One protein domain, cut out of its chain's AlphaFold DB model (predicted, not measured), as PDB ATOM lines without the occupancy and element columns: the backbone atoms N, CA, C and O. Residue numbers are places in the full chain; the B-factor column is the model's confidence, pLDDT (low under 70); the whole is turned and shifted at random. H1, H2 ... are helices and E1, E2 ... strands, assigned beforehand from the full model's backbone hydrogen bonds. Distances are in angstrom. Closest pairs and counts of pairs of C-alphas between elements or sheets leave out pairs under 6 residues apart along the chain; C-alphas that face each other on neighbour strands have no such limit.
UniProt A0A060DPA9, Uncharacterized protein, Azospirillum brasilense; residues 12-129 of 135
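AT A GLANCE: This is residues 12 to 129 of the 135 residues of an uncharacterized protein of Azospirillum brasilense (UniProt A0A060DPA9). A small twisted sheet of four strands, E1 to E4, has the helix H2 packed on one face, and H1 and H5 pack on H2 from beyond, so that H2 sits between the sheet and these two helices. The centres of H1, H2 and H5 make a triangle, and H4 runs past one end of H2, from the edge of the sheet at E1 to the start of H5. The printed part has 118 residues, with five named helices and four named strands in the order H1 H2 E1 E2 E3 E4 H3 H4 H5; the sheet's order is E1 - E2 - E3 - E4, antiparallel throughout, and the class is mixed, helices and strands. The whole is compact, with a radius of gyration of the C-alphas of 13.0 A, and its outline is rounded, with spans of 33 by 32 by 22 A.

IN THESE COORDINATES: The sheet holds E1, residues 54 to 57, E2, residues 62 to 66, E3, residues 74 to 77, and E4, residues 82 to 85. E2 is the longest strand, 13.5 A from first to last C-alpha, and begins at C-alpha 62, (-34.840, -0.519, -33.269). H2, residues 34 to 49, is 21.3 A long. H1, residues 12 to 28, is 24.0 A long and begins at C-alpha 12, (-48.224, 17.764, -26.923). H5, residues 113 to 128, is 22.2 A long and ends at C-alpha 128, (-53.010, 15.785, -37.208). H4, residues 99 to 111, is 18.1 A long, and H3 is a short helix of residues 92 to 95.

HOW THE PARTS SIT: E1 to E4 form a meander, each strand the antiparallel neighbour of the one before, and each successive pair is a hairpin. Between E1 and E2, N 56 and O 63 are 2.8 A apart, within hydrogen-bond range; between E2 and E3, N 64 and O 76 are 2.8 A apart, and between E3 and E4, N 75 and O 84 are 2.8 A apart, both within that range. From edge to edge the strands' lines turn by 84 degrees. H2 and H4 are on the same face of the sheet, an arrangement of two layers, helices on one face of a sheet. H2 lies over E2 at a height over the sheet of 7.9 A and runs along the strands, at 11 degrees to E2 on the local plane; their closest C-alphas, of Ala 38 and Trp 63, are 5.2 A apart. H4 lies over E1 and stands up from the sheet, its line rising 55 degrees; the closest C-alphas, of Gly 57 and Gly 101, are 4.5 A apart. H2 is the hub, touching three helices. It touches H5 at a steep tilt of 46 degrees, the same way, with the C-alphas of Ala 44 and Gly 120 closest at 4.5 A. It touches H1 at a steep tilt of 47 degrees, opposite ways, with the C-alphas of Leu 21 and Gly 41 closest at 6.9 A. With residues 35 to 39 alone it touches residues 104 to 109 of H4, about perpendicular at 79 degrees; the C-alphas of Asp 35 and Ile 105 are closest at 5.1 A. H1 and H5 touch at a steep tilt of 42 degrees, opposite ways, with the C-alphas of Ala 20 and Ala 123 closest at 4.9 A. H1 only grazes the sheet with residues 14 to 18, and H3 only grazes it with residues 92 to 95. H5 is not on the sheet, and H3 is apart from H4. In H1, H2, H4 and H5 every O i to N i+4 pair is within hydrogen-bond range; H3 is too short for such a pair.

THE WHOLE: The C-alphas of Glu 100 and Gly 129, the two farthest apart, are 36.5 A apart. The printed part, residues 12 to 129, has no cut. No link is long: those from E2 to E3 and from E4 to H3 are short, and the others are tight. The mean pLDDT of the printed part is 93.4, and no printed residue is under 70.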
ATOM      1  N   ASP A  12     -46.888  18.172 -26.462       93.12
ATOM      2  CA  ASP A  12     -48.224  17.764 -26.923       93.12
ATOM      3  C   ASP A  12     -48.206  17.087 -28.294       93.12
ATOM      4  O   ASP A  12     -48.932  16.119 -28.498       93.12
ATOM      5  N   ASP A  13     -47.342  17.545 -29.200       94.19
ATOM      6  CA  ASP A  13     -47.226  16.985 -30.546       94.19
ATOM      7  C   ASP A  13     -46.570  15.589 -30.467       94.19
ATOM      8  O   ASP A  13     -47.022  14.643 -31.112       94.19
ATOM      9  N   ARG A  14     -45.552  15.416 -29.606       93.50
ATOM     10  CA  ARG A  14     -44.943  14.103 -29.311       93.50
ATOM     11  C   ARG A  14     -45.964  13.116 -28.749       93.50
ATOM     12  O   ARG A  14     -46.018  11.972 -29.197       93.50
ATOM     13  N   ARG A  15     -46.780  13.561 -27.788       92.25
ATOM     14  CA  ARG A  15     -47.845  12.751 -27.182       92.25
ATOM     15  C   ARG A  15     -48.903  12.355 -28.211       92.25
ATOM     16  O   ARG A  15     -49.206  11.171 -28.317       92.25
ATOM     17  N   ALA A  16     -49.397  13.313 -28.997       94.25
ATOM     18  CA  ALA A  16     -50.385  13.059 -30.042       94.25
ATOM     19  C   ALA A  16     -49.877  12.028 -31.060       94.25
ATOM     20  O   ALA A  16     -50.578  11.067 -31.377       94.25
ATOM     21  N   LEU A  17     -48.627  12.165 -31.516       95.25
ATOM     22  CA  LEU A  17     -48.028  11.195 -32.430       95.25
ATOM     23  C   LEU A  17     -47.870   9.808 -31.791       95.25
ATOM     24  O   LEU A  17     -48.139   8.807 -32.450       95.25
ATOM     25  N   ALA A  18     -47.444   9.722 -30.529       93.44
ATOM     26  CA  ALA A  18     -47.285   8.442 -29.839       93.44
ATOM     27  C   ALA A  18     -48.626   7.702 -29.664       93.44
ATOM     28  O   ALA A  18     -48.700   6.487 -29.862       93.44
ATOM     29  N   GLU A  19     -49.694   8.428 -29.329       94.06
ATOM     30  CA  GLU A  19     -51.052   7.882 -29.230       94.06
ATOM     31  C   GLU A  19     -51.574   7.420 -30.596       94.06
ATOM     32  O   GLU A  19     -52.071   6.298 -30.724       94.06
ATOM     33  N   ALA A  20     -51.386   8.239 -31.631       95.75
ATOM     34  CA  ALA A  20     -51.777   7.917 -32.996       95.75
ATOM     35  C   ALA A  20     -51.016   6.710 -33.568       95.75
ATOM     36  O   ALA A  20     -51.619   5.852 -34.212       95.75
ATOM     37  N   LEU A  21     -49.711   6.604 -33.300       95.50
ATOM     38  CA  LEU A  21     -48.903   5.442 -33.673       95.50
ATOM     39  C   LEU A  21     -49.434   4.172 -33.016       95.50
ATOM     40  O   LEU A  21     -49.611   3.168 -33.702       95.50
ATOM     41  N   ARG A  22     -49.742   4.220 -31.715       94.06
ATOM     42  CA  ARG A  22     -50.335   3.079 -31.007       94.06
ATOM     43  C   ARG A  22     -51.650   2.653 -31.660       94.06
ATOM     44  O   ARG A  22     -51.816   1.472 -31.947       94.06
ATOM     45  N   ALA A  23     -52.546   3.598 -31.938       95.12
ATOM     46  CA  ALA A  23     -53.829   3.312 -32.579       95.12
ATOM     47  C   ALA A  23     -53.658   2.700 -33.983       95.12
ATOM     48  O   ALA A  23     -54.260   1.669 -34.286       95.12
ATOM     49  N   ALA A  24     -52.796   3.287 -34.818       95.44
ATOM     50  CA  ALA A  24     -52.540   2.802 -36.172       95.44
ATOM     51  C   ALA A  24     -51.922   1.396 -36.182       95.44
ATOM     52  O   ALA A  24     -52.343   0.545 -36.970       95.44
ATOM     53  N   LEU A  25     -50.964   1.128 -35.287       95.00
ATOM     54  CA  LEU A  25     -50.353  -0.191 -35.125       95.00
ATOM     55  C   LEU A  25     -51.390  -1.223 -34.684       95.00
ATOM     56  O   LEU A  25     -51.513  -2.256 -35.327       95.00
ATOM     57  N   THR A  26     -52.208  -0.926 -33.670       95.00
ATOM     58  CA  THR A  26     -53.286  -1.832 -33.241       95.00
ATOM     59  C   THR A  26     -54.266  -2.146 -34.375       95.00
ATOM     60  O   THR A  26     -54.718  -3.280 -34.492       95.00
ATOM     61  N   GLN A  27     -54.586  -1.168 -35.226       94.38
ATOM     62  CA  GLN A  27     -55.558  -1.352 -36.302       94.38
ATOM     63  C   GLN A  27     -54.996  -2.089 -37.525       94.38
ATOM     64  O   GLN A  27     -55.720  -2.850 -38.166       94.38
ATOM     65  N   ARG A  28     -53.743  -1.821 -37.909       93.25
ATOM     66  CA  ARG A  28     -53.185  -2.261 -39.201       93.25
ATOM     67  C   ARG A  28     -52.052  -3.274 -39.070       93.25
ATOM     68  O   ARG A  28     -51.820  -4.032 -40.008       93.25
ATOM     69  N   CYS A  29     -51.334  -3.277 -37.950       93.62
ATOM     70  CA  CYS A  29     -50.158  -4.116 -37.730       93.62
ATOM     71  C   CYS A  29     -50.077  -4.588 -36.260       93.62
ATOM     72  O   CYS A  29     -49.101  -4.263 -35.579       93.62
ATOM     73  N   PRO A  30     -51.087  -5.318 -35.740       93.25
ATOM     74  CA  PRO A  30     -51.142  -5.698 -34.323       93.25
ATOM     75  C   PRO A  30     -49.967  -6.586 -33.888       93.25
ATOM     76  O   PRO A  30     -49.566  -6.537 -32.730       93.25
ATOM     77  N   ASP A  31     -49.384  -7.329 -34.830       93.38
ATOM     78  CA  ASP A  31     -48.250  -8.231 -34.609       93.38
ATOM     79  C   ASP A  31     -46.907  -7.619 -35.057       93.38
ATOM     80  O   ASP A  31     -45.949  -8.342 -35.333       93.38
ATOM     81  N   ALA A  32     -46.828  -6.289 -35.197       93.94
ATOM     82  CA  ALA A  32     -45.603  -5.619 -35.626       93.94
ATOM     83  C   ALA A  32     -44.465  -5.813 -34.614       93.94
ATOM     84  O   ALA A  32     -44.592  -5.476 -33.436       93.94
ATOM     85  N   ASP A  33     -43.322  -6.291 -35.103       94.69
ATOM     86  CA  ASP A  33     -42.079  -6.308 -34.339       94.69
ATOM     87  C   ASP A  33     -41.460  -4.902 -34.220       94.69
ATOM     88  O   ASP A  33     -41.903  -3.931 -34.839       94.69
ATOM     89  N   GLY A  34     -40.405  -4.780 -33.408       94.44
ATOM     90  CA  GLY A  34     -39.745  -3.495 -33.167       94.44
ATOM     91  C   GLY A  34     -39.183  -2.833 -34.430       94.44
ATOM     92  O   GLY A  34     -39.217  -1.606 -34.531       94.44
ATOM     93  N   ASP A  35     -38.712  -3.616 -35.405       96.38
ATOM     94  CA  ASP A  35     -38.171  -3.085 -36.658       96.38
ATOM     95  C   ASP A  35     -39.287  -2.461 -37.508       96.38
ATOM     96  O   ASP A  35     -39.144  -1.337 -38.002       96.38
ATOM     97  N   LEU A  36     -40.424  -3.156 -37.641       96.81
ATOM     98  CA  LEU A  36     -41.590  -2.647 -38.359       96.81
ATOM     99  C   LEU A  36     -42.188  -1.420 -37.660       96.81
ATOM    100  O   LEU A  36     -42.504  -0.428 -38.321       96.81
ATOM    101  N   VAL A  37     -42.284  -1.442 -36.326       96.94
ATOM    102  CA  VAL A  37     -42.751  -0.287 -35.546       96.94
ATOM    103  C   VAL A  37     -41.837   0.924 -35.751       96.94
ATOM    104  O   VAL A  37     -42.335   2.030 -35.963       96.94
ATOM    105  N   ALA A  38     -40.514   0.741 -35.750       97.25
ATOM    106  CA  ALA A  38     -39.572   1.827 -36.014       97.25
ATOM    107  C   ALA A  38     -39.706   2.368 -37.449       97.25
ATOM    108  O   ALA A  38     -39.698   3.583 -37.651       97.25
ATOM    109  N   ALA A  39     -39.887   1.499 -38.449       97.44
ATOM    110  CA  ALA A  39     -40.098   1.915 -39.838       97.44
ATOM    111  C   ALA A  39     -41.378   2.756 -40.009       97.44
ATOM    112  O   ALA A  39     -41.338   3.834 -40.612       97.44
ATOM    113  N   ILE A  40     -42.496   2.305 -39.428       97.38
ATOM    114  CA  ILE A  40     -43.771   3.039 -39.408       97.38
ATOM    115  C   ILE A  40     -43.608   4.371 -38.672       97.38
ATOM    116  O   ILE A  40     -43.986   5.422 -39.196       97.38
ATOM    117  N   GLY A  41     -42.995   4.338 -37.487       96.62
ATOM    118  CA  GLY A  41     -42.737   5.510 -36.658       96.62
ATOM    119  C   GLY A  41     -41.917   6.575 -37.378       96.62
ATOM    120  O   GLY A  41     -42.281   7.748 -37.348       96.62
ATOM    121  N   ALA A  42     -40.855   6.186 -38.087       96.94
ATOM    122  CA  ALA A  42     -40.012   7.119 -38.830       96.94
ATOM    123  C   ALA A  42     -40.773   7.813 -39.963       96.94
ATOM    124  O   ALA A  42     -40.597   9.017 -40.180       96.94
ATOM    125  N   MET A  43     -41.635   7.079 -40.671       95.94
ATOM    126  CA  MET A  43     -42.451   7.658 -41.732       95.94
ATOM    127  C   MET A  43     -43.518   8.605 -41.168       95.94
ATOM    128  O   MET A  43     -43.612   9.749 -41.622       95.94
ATOM    129  N   ALA A  44     -44.250   8.177 -40.137       96.00
ATOM    130  CA  ALA A  44     -45.263   8.997 -39.478       96.00
ATOM    131  C   ALA A  44     -44.656  10.276 -38.879       96.00
ATOM    132  O   ALA A  44     -45.137  11.374 -39.159       96.00
ATOM    133  N   ALA A  45     -43.553  10.154 -38.131       95.94
ATOM    134  CA  ALA A  45     -42.838  11.283 -37.540       95.94
ATOM    135  C   ALA A  45     -42.328  12.253 -38.609       95.94
ATOM    136  O   ALA A  45     -42.473  13.467 -38.458       95.94
ATOM    137  N   SER A  46     -41.792  11.734 -39.720       95.62
ATOM    138  CA  SER A  46     -41.300  12.589 -40.802       95.62
ATOM    139  C   SER A  46     -42.408  13.427 -41.430       95.62
ATOM    140  O   SER A  46     -42.215  14.614 -41.691       95.62
ATOM    141  N   ARG A  47     -43.586  12.829 -41.639       94.38
ATOM    142  CA  ARG A  47     -44.751  13.543 -42.177       94.38
ATOM    143  C   ARG A  47     -45.340  14.517 -41.165       94.38
ATOM    144  O   ARG A  47     -45.655  15.643 -41.523       94.38
ATOM    145  N   PHE A  48     -45.491  14.092 -39.913       95.00
ATOM    146  CA  PHE A  48     -46.158  14.879 -38.879       95.00
ATOM    147  C   PHE A  48     -45.339  16.101 -38.450       95.00
ATOM    148  O   PHE A  48     -45.868  17.205 -38.369       95.00
ATOM    149  N   PHE A  49     -44.032  15.937 -38.248       93.38
ATOM    150  CA  PHE A  49     -43.163  17.043 -37.847       93.38
ATOM    151  C   PHE A  49     -42.595  17.836 -39.033       93.38
ATOM    152  O   PHE A  49     -42.088  18.942 -38.839       93.38
ATOM    153  N   GLY A  50     -42.676  17.303 -40.258       92.81
ATOM    154  CA  GLY A  50     -42.169  17.963 -41.465       92.81
ATOM    155  C   GLY A  50     -40.639  18.026 -41.544       92.81
ATOM    156  O   GLY A  50     -40.090  18.880 -42.236       92.81
ATOM    157  N   VAL A  51     -39.941  17.147 -40.822       91.38
ATOM    158  CA  VAL A  51     -38.475  17.025 -40.825       91.38
ATOM    159  C   VAL A  51     -38.082  15.561 -40.947       91.38
ATOM    160  O   VAL A  51     -38.862  14.676 -40.623       91.38
ATOM    161  N   ARG A  52     -36.868  15.272 -41.420       92.56
ATOM    162  CA  ARG A  52     -36.460  13.887 -41.673       92.56
ATOM    163  C   ARG A  52     -36.149  13.140 -40.375       92.56
ATOM    164  O   ARG A  52     -35.130  13.409 -39.742       92.56
ATOM    165  N   PHE A  53     -36.958  12.129 -40.082       95.06
ATOM    166  CA  PHE A  53     -36.649  11.061 -39.136       95.06
ATOM    167  C   PHE A  53     -36.225   9.794 -39.889       95.06
ATOM    168  O   PHE A  53     -36.535   9.612 -41.070       95.06
ATOM    169  N   ARG A  54     -35.468   8.921 -39.228       95.81
ATOM    170  CA  ARG A  54     -35.022   7.633 -39.771       95.81
ATOM    171  C   ARG A  54     -35.262   6.537 -38.752       95.81
ATOM    172  O   ARG A  54     -35.115   6.782 -37.562       95.81
ATOM    173  N   ALA A  55     -35.593   5.346 -39.226       97.00
ATOM    174  CA  ALA A  55     -35.527   4.160 -38.395       97.00
ATOM    175  C   ALA A  55     -34.066   3.696 -38.330       97.00
ATOM    176  O   ALA A  55     -33.383   3.632 -39.355       97.00
ATOM    177  N   GLU A  56     -33.589   3.416 -37.128       96.81
ATOM    178  CA  GLU A  56     -32.228   2.986 -36.834       96.81
ATOM    179  C   GLU A  56     -32.265   1.803 -35.875       96.81
ATOM    180  O   GLU A  56     -33.247   1.600 -35.163       96.81
ATOM    181  N   GLY A  57     -31.203   1.001 -35.863       96.31
ATOM    182  CA  GLY A  57     -31.177  -0.180 -35.020       96.31
ATOM    183  C   GLY A  57     -29.807  -0.798 -34.837       96.31
ATOM    184  O   GLY A  57     -28.856  -0.558 -35.590       96.31
ATOM    185  N   ASN A  58     -29.744  -1.665 -33.839       96.44
ATOM    186  CA  ASN A  58     -28.640  -2.578 -33.594       96.44
ATOM    187  C   ASN A  58     -29.144  -4.020 -33.458       96.44
ATOM    188  O   ASN A  58     -30.277  -4.332 -33.829       96.44
ATOM    189  N   ALA A  59     -28.293  -4.925 -32.975       92.62
ATOM    190  CA  ALA A  59     -28.645  -6.332 -32.801       92.62
ATOM    191  C   ALA A  59     -29.822  -6.553 -31.834       92.62
ATOM    192  O   ALA A  59     -30.561  -7.517 -32.002       92.62
ATOM    193  N   ALA A  60     -30.004  -5.671 -30.848       91.00
ATOM    194  CA  ALA A  60     -30.977  -5.851 -29.777       91.00
ATOM    195  C   ALA A  60     -32.275  -5.060 -29.983       91.00
ATOM    196  O   ALA A  60     -33.307  -5.439 -29.431       91.00
ATOM    197  N   ARG A  61     -32.240  -3.940 -30.718       93.69
ATOM    198  CA  ARG A  61     -33.390  -3.030 -30.798       93.69
ATOM    199  C   ARG A  61     -33.415  -2.140 -32.037       93.69
ATOM    200  O   ARG A  61     -32.401  -1.979 -32.717       93.69
ATOM    201  N   ALA A  62     -34.577  -1.531 -32.257       96.94
ATOM    202  CA  ALA A  62     -34.840  -0.519 -33.269       96.94
ATOM    203  C   ALA A  62     -35.508   0.709 -32.635       96.94
ATOM    204  O   ALA A  62     -36.245   0.581 -31.658       96.94
ATOM    205  N   TRP A  63     -35.236   1.891 -33.178       96.81
ATOM    206  CA  TRP A  63     -35.760   3.180 -32.728       96.81
ATOM    207  C   TRP A  63     -35.907   4.138 -33.911       96.81
ATOM    208  O   TRP A  63     -35.451   3.869 -35.023       96.81
ATOM    209  N   VAL A  64     -36.548   5.276 -33.678       97.06
ATOM    210  CA  VAL A  64     -36.645   6.378 -34.636       97.06
ATOM    211  C   VAL A  64     -35.725   7.495 -34.178       97.06
ATOM    212  O   VAL A  64     -35.775   7.889 -33.020       97.06
ATOM    213  N   ALA A  65     -34.892   8.016 -35.072       95.88
ATOM    214  CA  ALA A  65     -33.944   9.070 -34.755       95.88
ATOM    215  C   ALA A  65     -34.026  10.254 -35.720       95.88
ATOM    216  O   ALA A  65     -34.247  10.094 -36.927       95.88
ATOM    217  N   ARG A  66     -33.767  11.453 -35.192       92.81
ATOM    218  CA  ARG A  66     -33.382  12.637 -35.971       92.81
ATOM    219  C   ARG A  66     -32.019  13.096 -35.489       92.81
ATOM    220  O   ARG A  66     -31.890  13.569 -34.365       92.81
ATOM    221  N   ARG A  67     -31.016  12.989 -36.364       86.12
ATOM    222  CA  ARG A  67     -29.610  13.309 -36.070       86.12
ATOM    223  C   ARG A  67     -29.179  14.646 -36.681       86.12
ATOM    224  O   ARG A  67     -28.675  14.648 -37.804       86.12
ATOM    225  N   PRO A  68     -29.359  15.784 -35.986       76.62
ATOM    226  CA  PRO A  68     -28.665  17.017 -36.352       76.62
ATOM    227  C   PRO A  68     -27.164  16.945 -36.006       76.62
ATOM    228  O   PRO A  68     -26.357  17.598 -36.661       76.62
ATOM    229  N   ASN A  69     -26.794  16.131 -35.010       79.56
ATOM    230  CA  ASN A  69     -25.437  15.881 -34.530       79.56
ATOM    231  C   ASN A  69     -25.271  14.359 -34.260       79.56
ATOM    232  O   ASN A  69     -26.254  13.710 -33.888       79.56
ATOM    233  N   PRO A  70     -24.089  13.753 -34.505       77.06
ATOM    234  CA  PRO A  70     -23.847  12.330 -34.238       77.06
ATOM    235  C   PRO A  70     -23.935  11.928 -32.755       77.06
ATOM    236  O   PRO A  70     -24.390  10.818 -32.478       77.06
ATOM    237  N   ASP A  71     -23.551  12.816 -31.837       81.25
ATOM    238  CA  ASP A  71     -23.418  12.556 -30.399       81.25
ATOM    239  C   ASP A  71     -24.684  12.921 -29.611       81.25
ATOM    240  O   ASP A  71     -25.024  12.256 -28.635       81.25
ATOM    241  N   VAL A  72     -25.414  13.949 -30.057       85.44
ATOM    242  CA  VAL A  72     -26.669  14.401 -29.436       85.44
ATOM    243  C   VAL A  72     -27.770  14.444 -30.489       85.44
ATOM    244  O   VAL A  72     -27.757  15.265 -31.408       85.44
ATOM    245  N   PHE A  73     -28.738  13.540 -30.368       92.00
ATOM    246  CA  PHE A  73     -29.825  13.392 -31.329       92.00
ATOM    247  C   PHE A  73     -31.131  12.993 -30.654       92.00
ATOM    248  O   PHE A  73     -31.140  12.448 -29.552       92.00
ATOM    249  N   GLU A  74     -32.234  13.291 -31.334       94.38
ATOM    250  CA  GLU A  74     -33.577  12.962 -30.863       94.38
ATOM    251  C   GLU A  74     -33.864  11.504 -31.152       94.38
ATOM    252  O   GLU A  74     -33.589  11.025 -32.256       94.38
ATOM    253  N   VAL A  75     -34.454  10.829 -30.180       95.19
ATOM    254  CA  VAL A  75     -34.806   9.421 -30.229       95.19
ATOM    255  C   VAL A  75     -36.253   9.263 -29.811       95.19
ATOM    256  O   VAL A  75     -36.684   9.813 -28.800       95.19
ATOM    257  N   TRP A  76     -36.978   8.450 -30.566       94.81
ATOM    258  CA  TRP A  76     -38.153   7.756 -30.081       94.81
ATOM    259  C   TRP A  76     -37.911   6.265 -30.069       94.81
ATOM    260  O   TRP A  76     -37.565   5.676 -31.092       94.81
ATOM    261  N   ASP A  77     -38.123   5.656 -28.916       92.50
ATOM    262  CA  ASP A  77     -37.891   4.238 -28.717       92.50
ATOM    263  C   ASP A  77     -39.223   3.496 -28.553       92.50
ATOM    264  O   ASP A  77     -39.887   3.659 -27.526       92.50
ATOM    265  N   PRO A  78     -39.615   2.652 -29.522       88.50
ATOM    266  CA  PRO A  78     -40.812   1.825 -29.433       88.50
ATOM    267  C   PRO A  78     -40.911   0.992 -28.153       88.50
ATOM    268  O   PRO A  78     -42.015   0.762 -27.664       88.50
ATOM    269  N   ALA A  79     -39.780   0.543 -27.597       86.75
ATOM    270  CA  ALA A  79     -39.770  -0.330 -26.426       86.75
ATOM    271  C   ALA A  79     -40.181   0.399 -25.138       86.75
ATOM    272  O   ALA A  79     -40.691  -0.226 -24.211       86.75
ATOM    273  N   THR A  80     -39.955   1.711 -25.070       84.62
ATOM    274  CA  THR A  80     -40.271   2.537 -23.893       84.62
ATOM    275  C   THR A  80     -41.387   3.544 -24.166       84.62
ATOM    276  O   THR A  80     -41.955   4.107 -23.233       84.62
ATOM    277  N   GLY A  81     -41.707   3.789 -25.438       81.38
ATOM    278  CA  GLY A  81     -42.603   4.852 -25.884       81.38
ATOM    279  C   GLY A  81     -42.045   6.264 -25.670       81.38
ATOM    280  O   GLY A  81     -42.765   7.231 -25.922       81.38
ATOM    281  N   ALA A  82     -40.800   6.399 -25.202       83.25
ATOM    282  CA  ALA A  82     -40.214   7.675 -24.821       83.25
ATOM    283  C   ALA A  82     -39.656   8.425 -26.034       83.25
ATOM    284  O   ALA A  82     -39.017   7.827 -26.899       83.25
ATOM    285  N   TRP A  83     -39.886   9.739 -26.060       89.69
ATOM    286  CA  TRP A  83     -39.255  10.693 -26.972       89.69
ATOM    287  C   TRP A  83     -38.294  11.578 -26.179       89.69
ATOM    288  O   TRP A  83     -38.771  12.376 -25.370       89.69
ATOM    289  N   ASP A  84     -36.992  11.498 -26.430       92.44
ATOM    290  CA  ASP A  84     -36.006  12.353 -25.758       92.44
ATOM    291  C   ASP A  84     -34.716  12.523 -26.574       92.44
ATOM    292  O   ASP A  84     -34.540  11.897 -27.621       92.44
ATOM    293  N   PHE A  85     -33.796  13.359 -26.100       92.88
ATOM    294  CA  PHE A  85     -32.415  13.334 -26.562       92.88
ATOM    295  C   PHE A  85     -31.684  12.110 -26.019       92.88
ATOM    296  O   PHE A  85     -31.852  11.730 -24.860       92.88
ATOM    297  N   VAL A  86     -30.814  11.529 -26.844       92.44
ATOM    298  CA  VAL A  86     -30.064  10.310 -26.516       92.44
ATOM    299  C   VAL A  86     -29.323  10.389 -25.174       92.44
ATOM    300  O   VAL A  86     -29.312   9.412 -24.437       92.44
ATOM    301  N   GLU A  87     -28.760  11.548 -24.819       89.94
ATOM    302  CA  GLU A  87     -27.993  11.756 -23.581       89.94
ATOM    303  C   GLU A  87     -28.849  11.729 -22.304       89.94
ATOM    304  O   GLU A  87     -28.324  11.519 -21.213       89.94
ATOM    305  N   ARG A  88     -30.164  11.945 -22.435       91.62
ATOM    306  CA  ARG A  88     -31.119  11.970 -21.317       91.62
ATOM    307  C   ARG A  88     -31.751  10.602 -21.070       91.62
ATOM    308  O   ARG A  88     -32.448  10.413 -20.074       91.62
ATOM    309  N   LEU A  89     -31.506   9.640 -21.961       89.31
ATOM    310  CA  LEU A  89     -31.979   8.272 -21.802       89.31
ATOM    311  C   LEU A  89     -31.134   7.534 -20.751       89.31
ATOM    312  O   LEU A  89     -29.943   7.812 -20.624       89.31
ATOM    313  N   PRO A  90     -31.713   6.563 -20.014       88.75
ATOM    314  CA  PRO A  90     -31.004   5.868 -18.935       88.75
ATOM    315  C   PRO A  90     -29.711   5.164 -19.368       88.75
ATOM    316  O   PRO A  90     -28.788   5.039 -18.569       88.75
ATOM    317  N   ASP A  91     -29.656   4.701 -20.621       90.94
ATOM    318  CA  ASP A  91     -28.468   4.085 -21.213       90.94
ATOM    319  C   ASP A  91     -28.297   4.539 -22.680       90.94
ATOM    320  O   ASP A  91     -28.812   3.901 -23.608       90.94
ATOM    321  N   PRO A  92     -27.591   5.662 -22.911       90.62
ATOM    322  CA  PRO A  92     -27.355   6.218 -24.246       90.62
ATOM    323  C   PRO A  92     -26.592   5.268 -25.185       90.62
ATOM    324  O   PRO A  92     -26.744   5.346 -26.408       90.62
ATOM    325  N   ALA A  93     -25.785   4.345 -24.645       91.00
ATOM    326  CA  ALA A  93     -24.981   3.416 -25.440       91.00
ATOM    327  C   ALA A  93     -25.847   2.408 -26.215       91.00
ATOM    328  O   ALA A  93     -25.423   1.891 -27.251       91.00
ATOM    329  N   LEU A  94     -27.088   2.180 -25.775       91.19
ATOM    330  CA  LEU A  94     -28.047   1.319 -26.472       91.19
ATOM    331  C   LEU A  94     -28.544   1.901 -27.801       91.19
ATOM    332  O   LEU A  94     -29.125   1.157 -28.592       91.19
ATOM    333  N   TYR A  95     -28.319   3.192 -28.059       93.00
ATOM    334  CA  TYR A  95     -28.800   3.909 -29.247       93.00
ATOM    335  C   TYR A  95     -27.683   4.168 -30.266       93.00
ATOM    336  O   TYR A  95     -27.695   5.146 -31.017       93.00
ATOM    337  N   GLN A  96     -26.708   3.262 -30.304       93.38
ATOM    338  CA  GLN A  96     -25.664   3.239 -31.321       93.38
ATOM    339  C   GLN A  96     -26.094   2.329 -32.479       93.38
ATOM    340  O   GLN A  96     -26.278   1.123 -32.269       93.38
ATOM    341  N   PRO A  97     -26.313   2.876 -33.689       94.19
ATOM    342  CA  PRO A  97     -26.769   2.098 -34.822       94.19
ATOM    343  C   PRO A  97     -25.623   1.239 -35.344       94.19
ATOM    344  O   PRO A  97     -24.480   1.683 -35.451       94.19
ATOM    345  N   THR A  98     -25.950   0.012 -35.723       96.00
ATOM    346  CA  THR A  98     -25.023  -0.867 -36.452       96.00
ATOM    347  C   THR A  98     -25.460  -0.959 -37.914       96.00
ATOM    348  O   THR A  98     -26.671  -0.876 -38.177       96.00
ATOM    349  N   PRO A  99     -24.533  -1.160 -38.869       96.38
ATOM    350  CA  PRO A  99     -24.886  -1.423 -40.262       96.38
ATOM    351  C   PRO A  99     -25.885  -2.577 -40.403       96.38
ATOM    352  O   PRO A  99     -26.867  -2.451 -41.131       96.38
ATOM    353  N   GLU A 100     -25.697  -3.658 -39.646       97.50
ATOM    354  CA  GLU A 100     -26.532  -4.859 -39.686       97.50
ATOM    355  C   GLU A 100     -27.950  -4.572 -39.183       97.50
ATOM    356  O   GLU A 100     -28.927  -4.932 -39.839       97.50
ATOM    357  N   GLY A 101     -28.079  -3.881 -38.046       96.94
ATOM    358  CA  GLY A 101     -29.382  -3.493 -37.502       96.94
ATOM    359  C   GLY A 101     -30.144  -2.545 -38.429       96.94
ATOM    360  O   GLY A 101     -31.336  -2.725 -38.663       96.94
ATOM    361  N   THR A 102     -29.443  -1.586 -39.035       94.75
ATOM    362  CA  THR A 102     -30.055  -0.644 -39.984       94.75
ATOM    363  C   THR A 102     -30.487  -1.352 -41.271       94.75
ATOM    364  O   THR A 102     -31.586  -1.108 -41.772       94.75
ATOM    365  N   ALA A 103     -29.666  -2.270 -41.789       96.31
ATOM    366  CA  ALA A 103     -29.994  -3.074 -42.963       96.31
ATOM    367  C   ALA A 103     -31.185  -4.009 -42.710       96.31
ATOM    368  O   ALA A 103     -32.040  -4.149 -43.582       96.31
ATOM    369  N   ARG A 104     -31.283  -4.597 -41.511       96.94
ATOM    370  CA  ARG A 104     -32.412  -5.443 -41.099       96.94
ATOM    371  C   ARG A 104     -33.734  -4.674 -41.126       96.94
ATOM    372  O   ARG A 104     -34.692  -5.138 -41.740       96.94
ATOM    373  N   ILE A 105     -33.760  -3.471 -40.550       97.62
ATOM    374  CA  ILE A 105     -34.950  -2.608 -40.569       97.62
ATOM    375  C   ILE A 105     -35.302  -2.202 -42.002       97.62
ATOM    376  O   ILE A 105     -36.466  -2.255 -42.388       97.62
ATOM    377  N   ALA A 106     -34.309  -1.827 -42.814       95.94
ATOM    378  CA  ALA A 106     -34.538  -1.461 -44.209       95.94
ATOM    379  C   ALA A 106     -35.121  -2.629 -45.023       95.94
ATOM    380  O   ALA A 106     -36.081  -2.436 -45.767       95.94
ATOM    381  N   ALA A 107     -34.594  -3.844 -44.839       96.88
ATOM    382  CA  ALA A 107     -35.116  -5.050 -45.472       96.88
ATOM    383  C   ALA A 107     -36.563  -5.331 -45.037       96.88
ATOM    384  O   ALA A 107     -37.419  -5.571 -45.888       96.88
ATOM    385  N   LYS A 108     -36.863  -5.213 -43.735       96.50
ATOM    386  CA  LYS A 108     -38.225  -5.364 -43.202       96.50
ATOM    387  C   LYS A 108     -39.181  -4.323 -43.786       96.50
ATOM    388  O   LYS A 108     -40.279  -4.669 -44.219       96.50
ATOM    389  N   ALA A 109     -38.761  -3.062 -43.843       95.25
ATOM    390  CA  ALA A 109     -39.553  -1.977 -44.411       95.25
ATOM    391  C   ALA A 109     -39.818  -2.179 -45.910       95.25
ATOM    392  O   ALA A 109     -40.906  -1.873 -46.381       95.25
ATOM    393  N   GLN A 110     -38.851  -2.719 -46.656       96.31
ATOM    394  CA  GLN A 110     -39.017  -3.028 -48.073       96.31
ATOM    395  C   GLN A 110     -39.973  -4.208 -48.297       96.31
ATOM    396  O   GLN A 110     -40.854  -4.124 -49.150       96.31
ATOM    397  N   GLU A 111     -39.835  -5.280 -47.514       96.25
ATOM    398  CA  GLU A 111     -40.729  -6.447 -47.535       96.25
ATOM    399  C   GLU A 111     -42.188  -6.050 -47.250       96.25
ATOM    400  O   GLU A 111     -43.117  -6.569 -47.862       96.25
ATOM    401  N   THR A 112     -42.388  -5.087 -46.348       94.19
ATOM    402  CA  THR A 112     -43.708  -4.684 -45.838       94.19
ATOM    403  C   THR A 112     -44.096  -3.260 -46.236       94.19
ATOM    404  O   THR A 112     -44.894  -2.610 -45.560       94.19
ATOM    405  N   MET A 113     -43.566  -2.759 -47.356       94.56
ATOM    406  CA  MET A 113     -43.667  -1.344 -47.735       94.56
ATOM    407  C   MET A 113     -45.107  -0.818 -47.768       94.56
ATOM    408  O   MET A 113     -45.358   0.294 -47.312       94.56
ATOM    409  N   ALA A 114     -46.063  -1.618 -48.249       94.19
ATOM    410  CA  ALA A 114     -47.477  -1.244 -48.261       94.19
ATOM    411  C   ALA A 114     -48.058  -1.086 -46.844       94.19
ATOM    412  O   ALA A 114     -48.789  -0.134 -46.580       94.19
ATOM    413  N   ALA A 115     -47.694  -1.973 -45.912       93.12
ATOM    414  CA  ALA A 115     -48.119  -1.881 -44.517       93.12
ATOM    415  C   ALA A 115     -47.481  -0.673 -43.820       93.12
ATOM    416  O   ALA A 115     -48.181   0.081 -43.144       93.12
ATOM    417  N   VAL A 116     -46.184  -0.431 -44.059       95.56
ATOM    418  CA  VAL A 116     -45.494   0.774 -43.578       95.56
ATOM    419  C   VAL A 116     -46.200   2.028 -44.088       95.56
ATOM    420  O   VAL A 116     -46.497   2.931 -43.304       95.56
ATOM    421  N   ALA A 117     -46.509   2.062 -45.387       94.31
ATOM    422  CA  ALA A 117     -47.185   3.168 -46.050       94.31
ATOM    423  C   ALA A 117     -48.575   3.446 -45.453       94.31
ATOM    424  O   ALA A 117     -48.869   4.574 -45.058       94.31
ATOM    425  N   ALA A 118     -49.407   2.413 -45.328       94.19
ATOM    426  CA  ALA A 118     -50.759   2.542 -44.804       94.19
ATOM    427  C   ALA A 118     -50.772   2.942 -43.318       94.19
ATOM    428  O   ALA A 118     -51.435   3.907 -42.939       94.19
ATOM    429  N   ALA A 119     -50.006   2.247 -42.470       95.75
ATOM    430  CA  ALA A 119     -49.982   2.519 -41.035       95.75
ATOM    431  C   ALA A 119     -49.352   3.882 -40.714       95.75
ATOM    432  O   ALA A 119     -49.853   4.605 -39.856       95.75
ATOM    433  N   GLY A 120     -48.289   4.273 -41.424       95.44
ATOM    434  CA  GLY A 120     -47.646   5.567 -41.210       95.44
ATOM    435  C   GLY A 120     -48.508   6.750 -41.666       95.44
ATOM    436  O   GLY A 120     -48.549   7.768 -40.971       95.44
ATOM    437  N   ARG A 121     -49.251   6.620 -42.779       95.19
ATOM    438  CA  ARG A 121     -50.238   7.632 -43.204       95.19
ATOM    439  C   ARG A 121     -51.384   7.753 -42.207       95.19
ATOM    440  O   ARG A 121     -51.719   8.868 -41.821       95.19
ATOM    441  N   LEU A 122     -51.918   6.624 -41.743       95.81
ATOM    442  CA  LEU A 122     -52.961   6.603 -40.724       95.81
ATOM    443  C   LEU A 122     -52.492   7.264 -39.420       95.81
ATOM    444  O   LEU A 122     -53.187   8.124 -38.891       95.81
ATOM    445  N   ALA A 123     -51.299   6.924 -38.926       95.94
ATOM    446  CA  ALA A 123     -50.741   7.536 -37.721       95.94
ATOM    447  C   ALA A 123     -50.561   9.054 -37.877       95.94
ATOM    448  O   ALA A 123     -50.911   9.815 -36.981       95.94
ATOM    449  N   HIS A 124     -50.056   9.511 -39.026       95.00
ATOM    450  CA  HIS A 124     -49.969  10.940 -39.323       95.00
ATOM    451  C   HIS A 124     -51.348  11.615 -39.311       95.00
ATOM    452  O   HIS A 124     -51.504  12.660 -38.683       95.00
ATOM    453  N   ALA A 125     -52.337  11.017 -39.978       94.50
ATOM    454  CA  ALA A 125     -53.678  11.575 -40.088       94.50
ATOM    455  C   ALA A 125     -54.370  11.685 -38.722       94.50
ATOM    456  O   ALA A 125     -54.858  12.754 -38.357       94.50
ATOM    457  N   LEU A 126     -54.302  10.616 -37.921       95.94
ATOM    458  CA  LEU A 126     -54.806  10.588 -36.548       95.94
ATOM    459  C   LEU A 126     -54.125  11.647 -35.669       95.94
ATOM    460  O   LEU A 126     -54.808  12.356 -34.935       95.94
ATOM    461  N   ALA A 127     -52.798  11.795 -35.764       94.62
ATOM    462  CA  ALA A 127     -52.054  12.787 -34.985       94.62
ATOM    463  C   ALA A 127     -52.394  14.232 -35.389       94.62
ATOM    464  O   ALA A 127     -52.405  15.125 -34.544       94.62
ATOM    465  N   ALA A 128     -52.665  14.469 -36.675       92.44
ATOM    466  CA  ALA A 128     -53.010  15.785 -37.208       92.44
ATOM    467  C   ALA A 128     -54.513  16.114 -37.124       92.44
ATOM    468  O   ALA A 128     -54.894  17.249 -37.402       92.44
ATOM    469  N   GLY A 129     -55.362  15.153 -36.741       92.69
ATOM    470  CA  GLY A 129     -56.817  15.327 -36.722       92.69
ATOM    471  C   GLY A 129     -57.416  15.505 -38.119       92.69
ATOM    472  O   GLY A 129     -58.383  16.249 -38.279       92.69
TER     473      GLY A 129